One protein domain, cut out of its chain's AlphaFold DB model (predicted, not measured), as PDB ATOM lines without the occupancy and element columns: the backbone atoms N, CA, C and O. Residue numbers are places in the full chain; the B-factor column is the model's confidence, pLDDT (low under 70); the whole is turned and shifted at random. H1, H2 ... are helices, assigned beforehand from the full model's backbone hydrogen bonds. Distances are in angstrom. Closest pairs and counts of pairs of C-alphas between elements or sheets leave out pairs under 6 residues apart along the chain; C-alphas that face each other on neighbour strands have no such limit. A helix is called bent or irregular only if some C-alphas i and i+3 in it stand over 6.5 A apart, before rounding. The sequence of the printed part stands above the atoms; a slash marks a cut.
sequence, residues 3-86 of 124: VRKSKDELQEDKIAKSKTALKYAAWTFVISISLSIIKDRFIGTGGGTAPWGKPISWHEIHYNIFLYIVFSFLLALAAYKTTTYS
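What this domain is: This is residues 3 to 86 of the 124 residues of an uncharacterized protein of Bacteroidetes bacterium (UniProt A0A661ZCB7). A long helical hairpin: the chain runs out along H1, turns through a wide loop and folds back along the shorter H2. Residues 3 to 13 stick out, at the end of the rod away from that loop. Of the 84 printed residues, 65 are in the two named helices, H1 then H2, with no named strand; the class is all helix. The whole is extended, with a radius of gyration of the C-alphas of 18.7 A and spans of 60 by 25 by 15 A.

Where its parts are: Find C-alpha 7 at (191.152, 135.639, 72.814); from there H1, residues 7 to 43, runs 51.8 A. H2, residues 58 to 85, runs 38.5 A to C-alpha 85 at (183.845, 140.287, 55.913). H2 is irregular: C-alphas 63 and 66 are 7.3 A apart, and it has a kink of 51 degrees near residue 65.

How they stand to each other: Look at Ala 25 and Ala 76, whose C-alphas, the closest of H1 and H2, are 4.5 A apart: the helices touch. They form a hairpin, running opposite ways at a shallow tilt of 27 degrees. Each O i to N i+4 pair of H1 is within hydrogen-bond range; in H2, 22 of 24 are.

The domain as a whole: The C-alphas of Val 3 and Lys 54, the two farthest apart, are 60.8 A from each other. The printed part has no cut. The link from H1 to H2, residues 44 to 57, is long. Look there for low confidence: pLDDT is under 70 at residues 44 to 53 and at residue 86.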
ATOM      1  N   VAL A   3     196.293 148.326  73.403       88.62
ATOM      2  CA  VAL A   3     196.634 146.999  73.931       88.62
ATOM      3  C   VAL A   3     195.986 145.928  73.062       88.62
ATOM      4  O   VAL A   3     194.882 146.110  72.546       88.62
ATOM      5  N   ARG A   4     196.669 144.796  72.882       87.88
ATOM      6  CA  ARG A   4     196.128 143.652  72.141       87.88
ATOM      7  C   ARG A   4     194.941 143.050  72.898       87.88
ATOM      8  O   ARG A   4     195.054 142.791  74.094       87.88
ATOM      9  N   LYS A   5     193.838 142.799  72.194       89.06
ATOM     10  CA  LYS A   5     192.660 142.123  72.759       89.06
ATOM     11  C   LYS A   5     192.983 140.689  73.170       89.06
ATOM     12  O   LYS A   5     193.800 140.023  72.519       89.06
ATOM     13  N   SER A   6     192.328 140.211  74.224       91.06
ATOM     14  CA  SER A   6     192.401 138.800  74.618       91.06
ATOM     15  C   SER A   6     191.678 137.907  73.595       91.06
ATOM     16  O   SER A   6     190.970 138.385  72.705       91.06
ATOM     17  N   LYS A   7     191.872 136.585  73.685       89.75
ATOM     18  CA  LYS A   7     191.152 135.639  72.814       89.75
ATOM     19  C   LYS A   7     189.641 135.686  73.057       89.75
ATOM     20  O   LYS A   7     188.894 135.569  72.089       89.75
ATOM     21  N   ASP A   8     189.235 135.897  74.304       88.50
ATOM     22  CA  ASP A   8     187.830 135.914  74.715       88.50
ATOM     23  C   ASP A   8     187.128 137.166  74.175       88.50
ATOM     24  O   ASP A   8     186.112 137.055  73.494       88.50
ATOM     25  N   GLU A   9     187.756 138.341  74.303       85.94
ATOM     26  CA  GLU A   9     187.246 139.600  73.731       85.94
ATOM     27  C   GLU A   9     187.091 139.518  72.206       85.94
ATOM     28  O   GLU A   9     186.128 140.013  71.620       85.94
ATOM     29  N   LEU A  10     188.029 138.846  71.529       86.69
ATOM     30  CA  LEU A  10     187.942 138.623  70.085       86.69
ATOM     31  C   LEU A  10     186.788 137.692  69.694       86.69
ATOM     32  O   LEU A  10     186.286 137.798  68.571       86.69
ATOM     33  N   GLN A  11     186.397 136.749  70.554       87.62
ATOM     34  CA  GLN A  11     185.232 135.897  70.309       87.62
ATOM     35  C   GLN A  11     183.932 136.668  70.527       87.62
ATOM     36  O   GLN A  11     183.046 136.597  69.672       87.62
ATOM     37  N   GLU A  12     183.840 137.453  71.598       89.00
ATOM     38  CA  GLU A  12     182.679 138.304  71.874       89.00
ATOM     39  C   GLU A  12     182.427 139.304  70.742       89.00
ATOM     40  O   GLU A  12     181.310 139.381  70.225       89.00
ATOM     41  N   ASP A  13     183.474 139.971  70.252       85.44
ATOM     42  CA  ASP A  13     183.384 140.887  69.111       85.44
ATOM     43  C   ASP A  13     182.879 140.189  67.843       85.44
ATOM     44  O   ASP A  13     182.081 140.750  67.085       85.44
ATOM     45  N   LYS A  14     183.322 138.953  67.583       85.56
ATOM     46  CA  LYS A  14     182.844 138.171  66.431       85.56
ATOM     47  C   LYS A  14     181.363 137.837  66.560       85.56
ATOM     48  O   LYS A  14     180.642 137.931  65.567       85.56
ATOM     49  N   ILE A  15     180.910 137.469  67.756       87.19
ATOM     50  CA  ILE A  15     179.501 137.163  68.033       87.19
ATOM     51  C   ILE A  15     178.647 138.435  67.918       87.19
ATOM     52  O   ILE A  15     177.572 138.412  67.319       87.19
ATOM     53  N   ALA A  16     179.116 139.567  68.438       87.12
ATOM     54  CA  ALA A  16     178.418 140.846  68.326       87.12
ATOM     55  C   ALA A  16     178.306 141.312  66.863       87.12
ATOM     56  O   ALA A  16     177.224 141.713  66.409       87.12
ATOM     57  N   LYS A  17     179.396 141.189  66.090       85.12
ATOM     58  CA  LYS A  17     179.407 141.482  64.649       85.12
ATOM     59  C   LYS A  17     178.464 140.553  63.880       85.12
ATOM     60  O   LYS A  17     177.707 141.042  63.046       85.12
ATOM     61  N   SER A  18     178.438 139.252  64.183       86.69
ATOM     62  CA  SER A  18     177.561 138.297  63.491       86.69
ATOM     63  C   SER A  18     176.076 138.529  63.787       86.69
ATOM     64  O   SER A  18     175.264 138.472  62.863       86.69
ATOM     65  N   LYS A  19     175.711 138.871  65.031       89.75
ATOM     66  CA  LYS A  19     174.337 139.264  65.400       89.75
ATOM     67  C   LYS A  19     173.896 140.525  64.660       89.75
ATOM     68  O   LYS A  19     172.787 140.579  64.128       89.75
ATOM     69  N   THR A  20     174.774 141.522  64.591       89.31
ATOM     70  CA  THR A  20     174.512 142.762  63.851       89.31
ATOM     71  C   THR A  20     174.341 142.480  62.357       89.31
ATOM     72  O   THR A  20     173.350 142.905  61.767       89.31
ATOM     73  N   ALA A  21     175.242 141.697  61.759       89.50
ATOM     74  CA  ALA A  21     175.161 141.278  60.360       89.50
ATOM     75  C   ALA A  21     173.865 140.510  60.055       89.50
ATOM     76  O   ALA A  21     173.222 140.768  59.039       89.50
ATOM     77  N   LEU A  22     173.441 139.613  60.953       92.19
ATOM     78  CA  LEU A  22     172.183 138.876  60.824       92.19
ATOM     79  C   LEU A  22     170.971 139.816  60.852       92.19
ATOM     80  O   LEU A  22     170.077 139.684  60.021       92.19
ATOM     81  N   LYS A  23     170.960 140.797  61.765       92.69
ATOM     82  CA  LYS A  23     169.902 141.816  61.832       92.69
ATOM     83  C   LYS A  23     169.817 142.610  60.527       92.69
ATOM     84  O   LYS A  23     168.721 142.779  60.002       92.69
ATOM     85  N   TYR A  24     170.948 143.063  59.986       91.75
ATOM     86  CA  TYR A  24     170.975 143.760  58.695       91.75
ATOM     87  C   TYR A  24     170.476 142.872  57.555       91.75
ATOM     88  O   TYR A  24     169.626 143.312  56.790       91.75
ATOM     89  N   ALA A  25     170.934 141.622  57.476       92.62
ATOM     90  CA  ALA A  25     170.493 140.677  56.454       92.62
ATOM     91  C   ALA A  25     168.977 140.421  56.512       92.62
ATOM     92  O   ALA A  25     168.316 140.430  55.474       92.62
ATOM     93  N   ALA A  26     168.413 140.266  57.714       94.25
ATOM     94  CA  ALA A  26     166.972 140.112  57.909       94.25
ATOM     95  C   ALA A  26     166.193 141.351  57.435       94.25
ATOM     96  O   ALA A  26     165.207 141.220  56.712       94.25
ATOM     97  N   TRP A  27     166.661 142.558  57.767       95.62
ATOM     98  CA  TRP A  27     166.050 143.792  57.263       95.62
ATOM     99  C   TRP A  27     166.160 143.916  55.742       95.62
ATOM    100  O   TRP A  27     165.175 144.255  55.093       95.62
ATOM    101  N   THR A  28     167.312 143.592  55.150       94.06
ATOM    102  CA  THR A  28     167.492 143.580  53.690       94.06
ATOM    103  C   THR A  28     166.536 142.599  53.013       94.06
ATOM    104  O   THR A  28     165.960 142.931  51.977       94.06
ATOM    105  N   PHE A  29     166.312 141.422  53.602       95.81
ATOM    106  CA  PHE A  29     165.338 140.451  53.104       95.81
ATOM    107  C   PHE A  29     163.921 141.042  53.076       95.81
ATOM    108  O   PHE A  29     163.293 141.089  52.020       95.81
ATOM    109  N   VAL A  30     163.447 141.567  54.210       95.88
ATOM    110  CA  VAL A  30     162.089 142.126  54.336       95.88
ATOM    111  C   VAL A  30     161.895 143.352  53.441       95.88
ATOM    112  O   VAL A  30     160.864 143.498  52.786       95.88
ATOM    113  N   ILE A  31     162.885 144.239  53.368       95.88
ATOM    114  CA  ILE A  31     162.798 145.438  52.530       95.88
ATOM    115  C   ILE A  31     162.801 145.055  51.050       95.88
ATOM    116  O   ILE A  31     161.965 145.549  50.299       95.88
ATOM    117  N   SER A  32     163.696 144.160  50.622       95.50
ATOM    118  CA  SER A  32     163.767 143.759  49.212       95.50
ATOM    119  C   SER A  32     162.492 143.060  48.747       95.50
ATOM    120  O   SER A  32     161.993 143.413  47.684       95.50
ATOM    121  N   ILE A  33     161.913 142.155  49.549       94.62
ATOM    122  CA  ILE A  33     160.682 141.455  49.156       94.62
ATOM    123  C   ILE A  33     159.509 142.436  49.037       94.62
ATOM    124  O   ILE A  33     158.747 142.391  48.074       94.62
ATOM    125  N   SER A  34     159.422 143.389  49.972       94.12
ATOM    126  CA  SER A  34     158.392 144.429  49.972       94.12
ATOM    127  C   SER A  34     158.537 145.341  48.754       94.12
ATOM    128  O   SER A  34     157.557 145.609  48.063       94.12
ATOM    129  N   LEU A  35     159.762 145.777  48.445       93.62
ATOM    130  CA  LEU A  35     160.048 146.611  47.280       93.62
ATOM    131  C   LEU A  35     159.771 145.883  45.964       93.62
ATOM    132  O   LEU A  35     159.222 146.504  45.060       93.62
ATOM    133  N   SER A  36     160.092 144.592  45.852       91.50
ATOM    134  CA  SER A  36     159.763 143.788  44.669       91.50
ATOM    135  C   SER A  36     158.253 143.724  44.437       91.50
ATOM    136  O   SER A  36     157.794 144.034  43.340       91.50
ATOM    137  N   ILE A  37     157.475 143.426  45.483       91.12
ATOM    138  CA  ILE A  37     156.007 143.382  45.400       91.12
ATOM    139  C   ILE A  37     155.440 144.759  45.032       91.12
ATOM    140  O   ILE A  37     154.590 144.856  44.149       91.12
ATOM    141  N   ILE A  38     155.920 145.833  45.669       91.12
ATOM    142  CA  ILE A  38     155.484 147.207  45.375       91.12
ATOM    143  C   ILE A  38     155.819 147.577  43.925       91.12
ATOM    144  O   ILE A  38     154.963 148.112  43.218       91.12
ATOM    145  N   LYS A  39     157.034 147.269  43.458       89.50
ATOM    146  CA  LYS A  39     157.459 147.546  42.082       89.50
ATOM    147  C   LYS A  39     156.517 146.867  41.091       89.50
ATOM    148  O   LYS A  39     155.946 147.527  40.230       89.50
ATOM    149  N   ASP A  40     156.286 145.574  41.249       87.62
ATOM    150  CA  ASP A  40     155.487 144.810  40.293       87.62
ATOM    151  C   ASP A  40     153.993 145.163  40.366       87.62
ATOM    152  O   ASP A  40     153.304 145.177  39.343       87.62
ATOM    153  N   ARG A  41     153.499 145.562  41.546       87.31
ATOM    154  CA  ARG A  41     152.102 145.969  41.736       87.31
ATOM    155  C   ARG A  41     151.776 147.372  41.227       87.31
ATOM    156  O   ARG A  41     150.652 147.565  40.766       87.31
ATOM    157  N   PHE A  42     152.687 148.337  41.361       83.88
ATOM    158  CA  PHE A  42     152.403 149.760  41.100       83.88
ATOM    159  C   PHE A  42     153.146 150.337  39.894       83.88
ATOM    160  O   PHE A  42     152.626 151.233  39.237       83.88
ATOM    161  N   ILE A  43     154.342 149.833  39.596       82.19
ATOM    162  CA  ILE A  43     155.194 150.301  38.491       82.19
ATOM    163  C   ILE A  43     155.052 149.362  37.286       82.19
ATOM    164  O   ILE A  43     155.101 149.801  36.136       82.19
ATOM    165  N   GLY A  44     154.850 148.067  37.558       69.81
ATOM    166  CA  GLY A  44     154.814 147.013  36.553       69.81
ATOM    167  C   GLY A  44     156.200 146.695  35.985       69.81
ATOM    168  O   GLY A  44     157.184 147.408  36.193       69.81
ATOM    169  N   THR A  45     156.298 145.599  35.240       66.75
ATOM    170  CA  THR A  45     157.527 145.211  34.534       66.75
ATOM    171  C   THR A  45     157.491 145.731  33.102       66.75
ATOM    172  O   THR A  45     156.789 145.182  32.252       66.75
ATOM    173  N   GLY A  46     158.200 146.830  32.835       58.34
ATOM    174  CA  GLY A  46     158.367 147.367  31.485       58.34
ATOM    175  C   GLY A  46     159.324 146.493  30.680       58.34
ATOM    176  O   GLY A  46     160.489 146.345  31.045       58.34
ATOM    177  N   GLY A  47     158.841 145.885  29.598       52.59
ATOM    178  CA  GLY A  47     159.707 145.213  28.637       52.59
ATOM    179  C   GLY A  47     160.421 146.243  27.764       52.59
ATOM    180  O   GLY A  47     159.752 147.011  27.082       52.59
ATOM    181  N   GLY A  48     161.759 146.241  27.784       57.03
ATOM    182  CA  GLY A  48     162.670 146.781  26.758       57.03
ATOM    183  C   GLY A  48     162.654 148.289  26.457       57.03
ATOM    184  O   GLY A  48     163.717 148.898  26.423       57.03
ATOM    185  N   THR A  49     161.493 148.894  26.199       54.47
ATOM    186  CA  THR A  49     161.372 150.221  25.566       54.47
ATOM    187  C   THR A  49     160.465 151.208  26.306       54.47
ATOM    188  O   THR A  49     160.504 152.395  25.995       54.47
ATOM    189  N   ALA A  50     159.696 150.772  27.311       57.50
ATOM    190  CA  ALA A  50     158.887 151.659  28.151       57.50
ATOM    191  C   ALA A  50     159.371 151.630  29.614       57.50
ATOM    192  O   ALA A  50     159.520 150.540  30.173       57.50
ATOM    193  N   PRO A  51     159.584 152.794  30.266       58.94
ATOM    194  CA  PRO A  51     160.048 152.848  31.654       58.94
ATOM    195  C   PRO A  51     159.021 152.313  32.668       58.94
ATOM    196  O   PRO A  51     159.390 152.005  33.799       58.94
ATOM    197  N   TRP A  52     157.756 152.166  32.261       65.50
ATOM    198  CA  TRP A  52     156.648 151.699  33.095       65.50
ATOM    199  C   TRP A  52     155.944 150.536  32.398       65.50
ATOM    200  O   TRP A  52     155.583 150.632  31.221       65.50
ATOM    201  N   GLY A  53     155.796 149.421  33.108       69.12
ATOM    202  CA  GLY A  53     155.104 148.237  32.610       69.12
ATOM    203  C   GLY A  53     153.631 148.234  32.980       69.12
ATOM    204  O   GLY A  53     153.150 149.092  33.715       69.12
ATOM    205  N   LYS A  54     152.901 147.215  32.517       79.06
ATOM    206  CA  LYS A  54     151.565 146.958  33.059       79.06
ATOM    207  C   LYS A  54     151.703 146.439  34.497       79.06
ATOM    208  O   LYS A  54     152.501 145.525  34.717       79.06
ATOM    209  N   PRO A  55     150.953 147.002  35.460       82.94
ATOM    210  CA  PRO A  55     150.843 146.454  36.803       82.94
ATOM    211  C   PRO A  55     150.463 144.978  36.776       82.94
ATOM    212  O   PRO A  55     149.551 144.585  36.047       82.94
ATOM    213  N   ILE A  56     151.141 144.185  37.596       86.75
ATOM    214  CA  ILE A  56     150.905 142.748  37.701       86.75
ATOM    215  C   ILE A  56     149.727 142.496  38.657       86.75
ATOM    216  O   ILE A  56     149.551 143.192  39.666       86.75
ATOM    217  N   SER A  57     148.890 141.513  38.324       89.31
ATOM    218  CA  SER A  57     147.751 141.111  39.152       89.31
ATOM    219  C   SER A  57     148.203 140.409  40.443       89.31
ATOM    220  O   SER A  57     149.266 139.794  40.499       89.31
ATOM    221  N   TRP A  58     147.381 140.437  41.499       89.81
ATOM    222  CA  TRP A  58     147.689 139.707  42.742       89.81
ATOM    223  C   TRP A  58     147.867 138.196  42.523       89.81
ATOM    224  O   TRP A  58     148.659 137.565  43.217       89.81
ATOM    225  N   HIS A  59     147.180 137.629  41.527       91.69
ATOM    226  CA  HIS A  59     147.324 136.226  41.149       91.69
ATOM    227  C   HIS A  59     148.728 135.925  40.603       91.69
ATOM    228  O   HIS A  59     149.365 134.952  41.001       91.69
ATOM    229  N   GLU A  60     149.238 136.768  39.709       86.62
ATOM    230  CA  GLU A  60     150.593 136.632  39.167       86.62
ATOM    231  C   GLU A  60     151.669 136.905  40.228       86.62
ATOM    232  O   GLU A  60     152.675 136.200  40.273       86.62
ATOM    233  N   ILE A  61     151.445 137.860  41.139       88.88
ATOM    234  CA  ILE A  61     152.340 138.102  42.287       88.88
ATOM    235  C   ILE A  61     152.439 136.852  43.168       88.88
ATOM    236  O   ILE A  61     153.540 136.481  43.567       88.88
ATOM    237  N   HIS A  62     151.318 136.178  43.447       91.75
ATOM    238  CA  HIS A  62     151.329 134.910  44.179       91.75
ATOM    239  C   HIS A  62     152.089 133.812  43.437       91.75
ATOM    240  O   HIS A  62     152.846 133.080  44.068       91.75
ATOM    241  N   TYR A  63     151.946 133.715  42.116       91.62
ATOM    242  CA  TYR A  63     152.694 132.734  41.328       91.62
ATOM    243  C   TYR A  63     154.210 133.000  41.366       91.62
ATOM    244  O   TYR A  63     155.014 132.075  41.473       91.62
ATOM    245  N   ASN A  64     154.599 134.276  41.368       89.38
ATOM    246  CA  ASN A  64     155.994 134.712  41.382       89.38
ATOM    247  C   ASN A  64     156.587 134.879  42.792       89.38
ATOM    248  O   ASN A  64     157.766 135.216  42.917       89.38
ATOM    249  N   ILE A  65     155.829 134.614  43.864       91.25
ATOM    250  CA  ILE A  65     156.286 134.847  45.244       91.25
ATOM    251  C   ILE A  65     157.567 134.074  45.565       91.25
ATOM    252  O   ILE A  65     158.457 134.589  46.242       91.25
ATOM    253  N   PHE A  66     157.696 132.861  45.021       93.50
ATOM    254  CA  PHE A  66     158.888 132.038  45.185       93.50
ATOM    255  C   PHE A  66     160.132 132.723  44.603       93.50
ATOM    256  O   PHE A  66     161.181 132.730  45.245       93.50
ATOM    257  N   LEU A  67     160.010 133.370  43.438       92.81
ATOM    258  CA  LEU A  67     161.113 134.114  42.826       92.81
ATOM    259  C   LEU A  67     161.534 135.307  43.686       92.81
ATOM    260  O   LEU A  67     162.732 135.517  43.878       92.81
ATOM    261  N   TYR A  68     160.578 136.053  44.251       92.88
ATOM    262  CA  TYR A  68     160.897 137.166  45.149       92.88
ATOM    263  C   TYR A  68     161.608 136.678  46.409       92.88
ATOM    264  O   TYR A  68     162.624 137.250  46.789       92.88
ATOM    265  N   ILE A  69     161.140 135.580  47.013       94.56
ATOM    266  CA  ILE A  69     161.788 134.976  48.184       94.56
ATOM    267  C   ILE A  69     163.229 134.573  47.855       94.56
ATOM    268  O   ILE A  69     164.143 134.932  48.596       94.56
ATOM    269  N   VAL A  70     163.450 133.863  46.746       95.62
ATOM    270  CA  VAL A  70     164.792 133.415  46.340       95.62
ATOM    271  C   VAL A  70     165.710 134.609  46.080       95.62
ATOM    272  O   VAL A  70     166.833 134.643  46.586       95.62
ATOM    273  N   PHE A  71     165.240 135.618  45.345       93.88
ATOM    274  CA  PHE A  71     166.024 136.818  45.054       93.88
ATOM    275  C   PHE A  71     166.374 137.604  46.326       93.88
ATOM    276  O   PHE A  71     167.543 137.922  46.565       93.88
ATOM    277  N   SER A  72     165.387 137.854  47.188       94.56
ATOM    278  CA  SER A  72     165.578 138.514  48.481       94.56
ATOM    279  C   SER A  72     166.524 137.737  49.390       94.56
ATOM    280  O   SER A  72     167.341 138.341  50.089       94.56
ATOM    281  N   PHE A  73     166.467 136.406  49.368       95.00
ATOM    282  CA  PHE A  73     167.368 135.552  50.136       95.00
ATOM    283  C   PHE A  73     168.818 135.673  49.654       95.00
ATOM    284  O   PHE A  73     169.723 135.851  50.470       95.00
ATOM    285  N   LEU A  74     169.052 135.657  48.338       95.50
ATOM    286  CA  LEU A  74     170.389 135.864  47.772       95.50
ATOM    287  C   LEU A  74     170.952 137.246  48.125       95.50
ATOM    288  O   LEU A  74     172.120 137.352  48.509       95.50
ATOM    289  N   LEU A  75     170.126 138.295  48.069       93.56
ATOM    290  CA  LEU A  75     170.521 139.639  48.501       93.56
ATOM    291  C   LEU A  75     170.851 139.694  49.997       93.56
ATOM    292  O   LEU A  75     171.858 140.288  50.382       93.56
ATOM    293  N   ALA A  76     170.046 139.050  50.840       92.88
ATOM    294  CA  ALA A  76     170.296 138.975  52.275       92.88
ATOM    295  C   ALA A  76     171.605 138.232  52.592       92.88
ATOM    296  O   ALA A  76     172.384 138.685  53.432       92.88
ATOM    297  N   LEU A  77     171.903 137.141  51.877       92.88
ATOM    298  CA  LEU A  77     173.182 136.437  51.989       92.88
ATOM    299  C   LEU A  77     174.364 137.311  51.558       92.88
ATOM    300  O   LEU A  77     175.408 137.304  52.218       92.88
ATOM    301  N   ALA A  78     174.213 138.076  50.475       91.44
ATOM    302  CA  ALA A  78     175.234 139.020  50.036       91.44
ATOM    303  C   ALA A  78     175.481 140.103  51.101       91.44
ATOM    304  O   ALA A  78     176.632 140.337  51.469       91.44
ATOM    305  N   ALA A  79     174.417 140.686  51.663       89.62
ATOM    306  CA  ALA A  79     174.494 141.677  52.738       89.62
ATOM    307  C   ALA A  79     175.141 141.112  54.019       89.62
ATOM    308  O   ALA A  79     175.970 141.769  54.653       89.62
ATOM    309  N   TYR A  80     174.821 139.868  54.384       89.56
ATOM    310  CA  TYR A  80     175.452 139.183  55.513       89.56
ATOM    311  C   TYR A  80     176.961 139.004  55.298       89.56
ATOM    312  O   TYR A  80     177.768 139.271  56.195       89.56
ATOM    313  N   LYS A  81     177.371 138.577  54.097       88.00
ATOM    314  CA  LYS A  81     178.793 138.418  53.773       88.00
ATOM    315  C   LYS A  81     179.525 139.758  53.760       88.00
ATOM    316  O   LYS A  81     180.591 139.850  54.356       88.00
ATOM    317  N   THR A  82     178.988 140.801  53.138       85.81
ATOM    318  CA  THR A  82     179.687 142.097  53.072       85.81
ATOM    319  C   THR A  82     179.882 142.715  54.456       85.81
ATOM    320  O   THR A  82     180.976 143.187  54.765       85.81
ATOM    321  N   THR A  83     178.876 142.637  55.327       82.31
ATOM    322  CA  THR A  83     178.964 143.146  56.706       82.31
ATOM    323  C   THR A  83     179.908 142.324  57.586       82.31
ATOM    324  O   THR A  83     180.691 142.896  58.342       82.31
ATOM    325  N   THR A  84     179.910 140.994  57.450       79.38
ATOM    326  CA  THR A  84     180.780 140.107  58.246       79.38
ATOM    327  C   THR A  84     182.245 140.154  57.795       79.38
ATOM    328  O   THR A  84     183.155 140.046  58.617       79.38
ATOM    329  N   TYR A  85     182.497 140.316  56.492       72.12
ATOM    330  CA  TYR A  85     183.845 140.287  55.913       72.12
ATOM    331  C   TYR A  85     184.488 141.667  55.741       72.12
ATOM    332  O   TYR A  85     185.628 141.738  55.270       72.12
ATOM    333  N   SER A  86     183.818 142.750  56.146       68.88
ATOM    334  CA  SER A  86     184.408 144.091  56.155       68.88
ATOM    335  C   SER A  86     185.565 144.148  57.161       68.88
ATOM    336  O   SER A  86     185.380 144.348  58.362       68.88
TER     337      SER A  86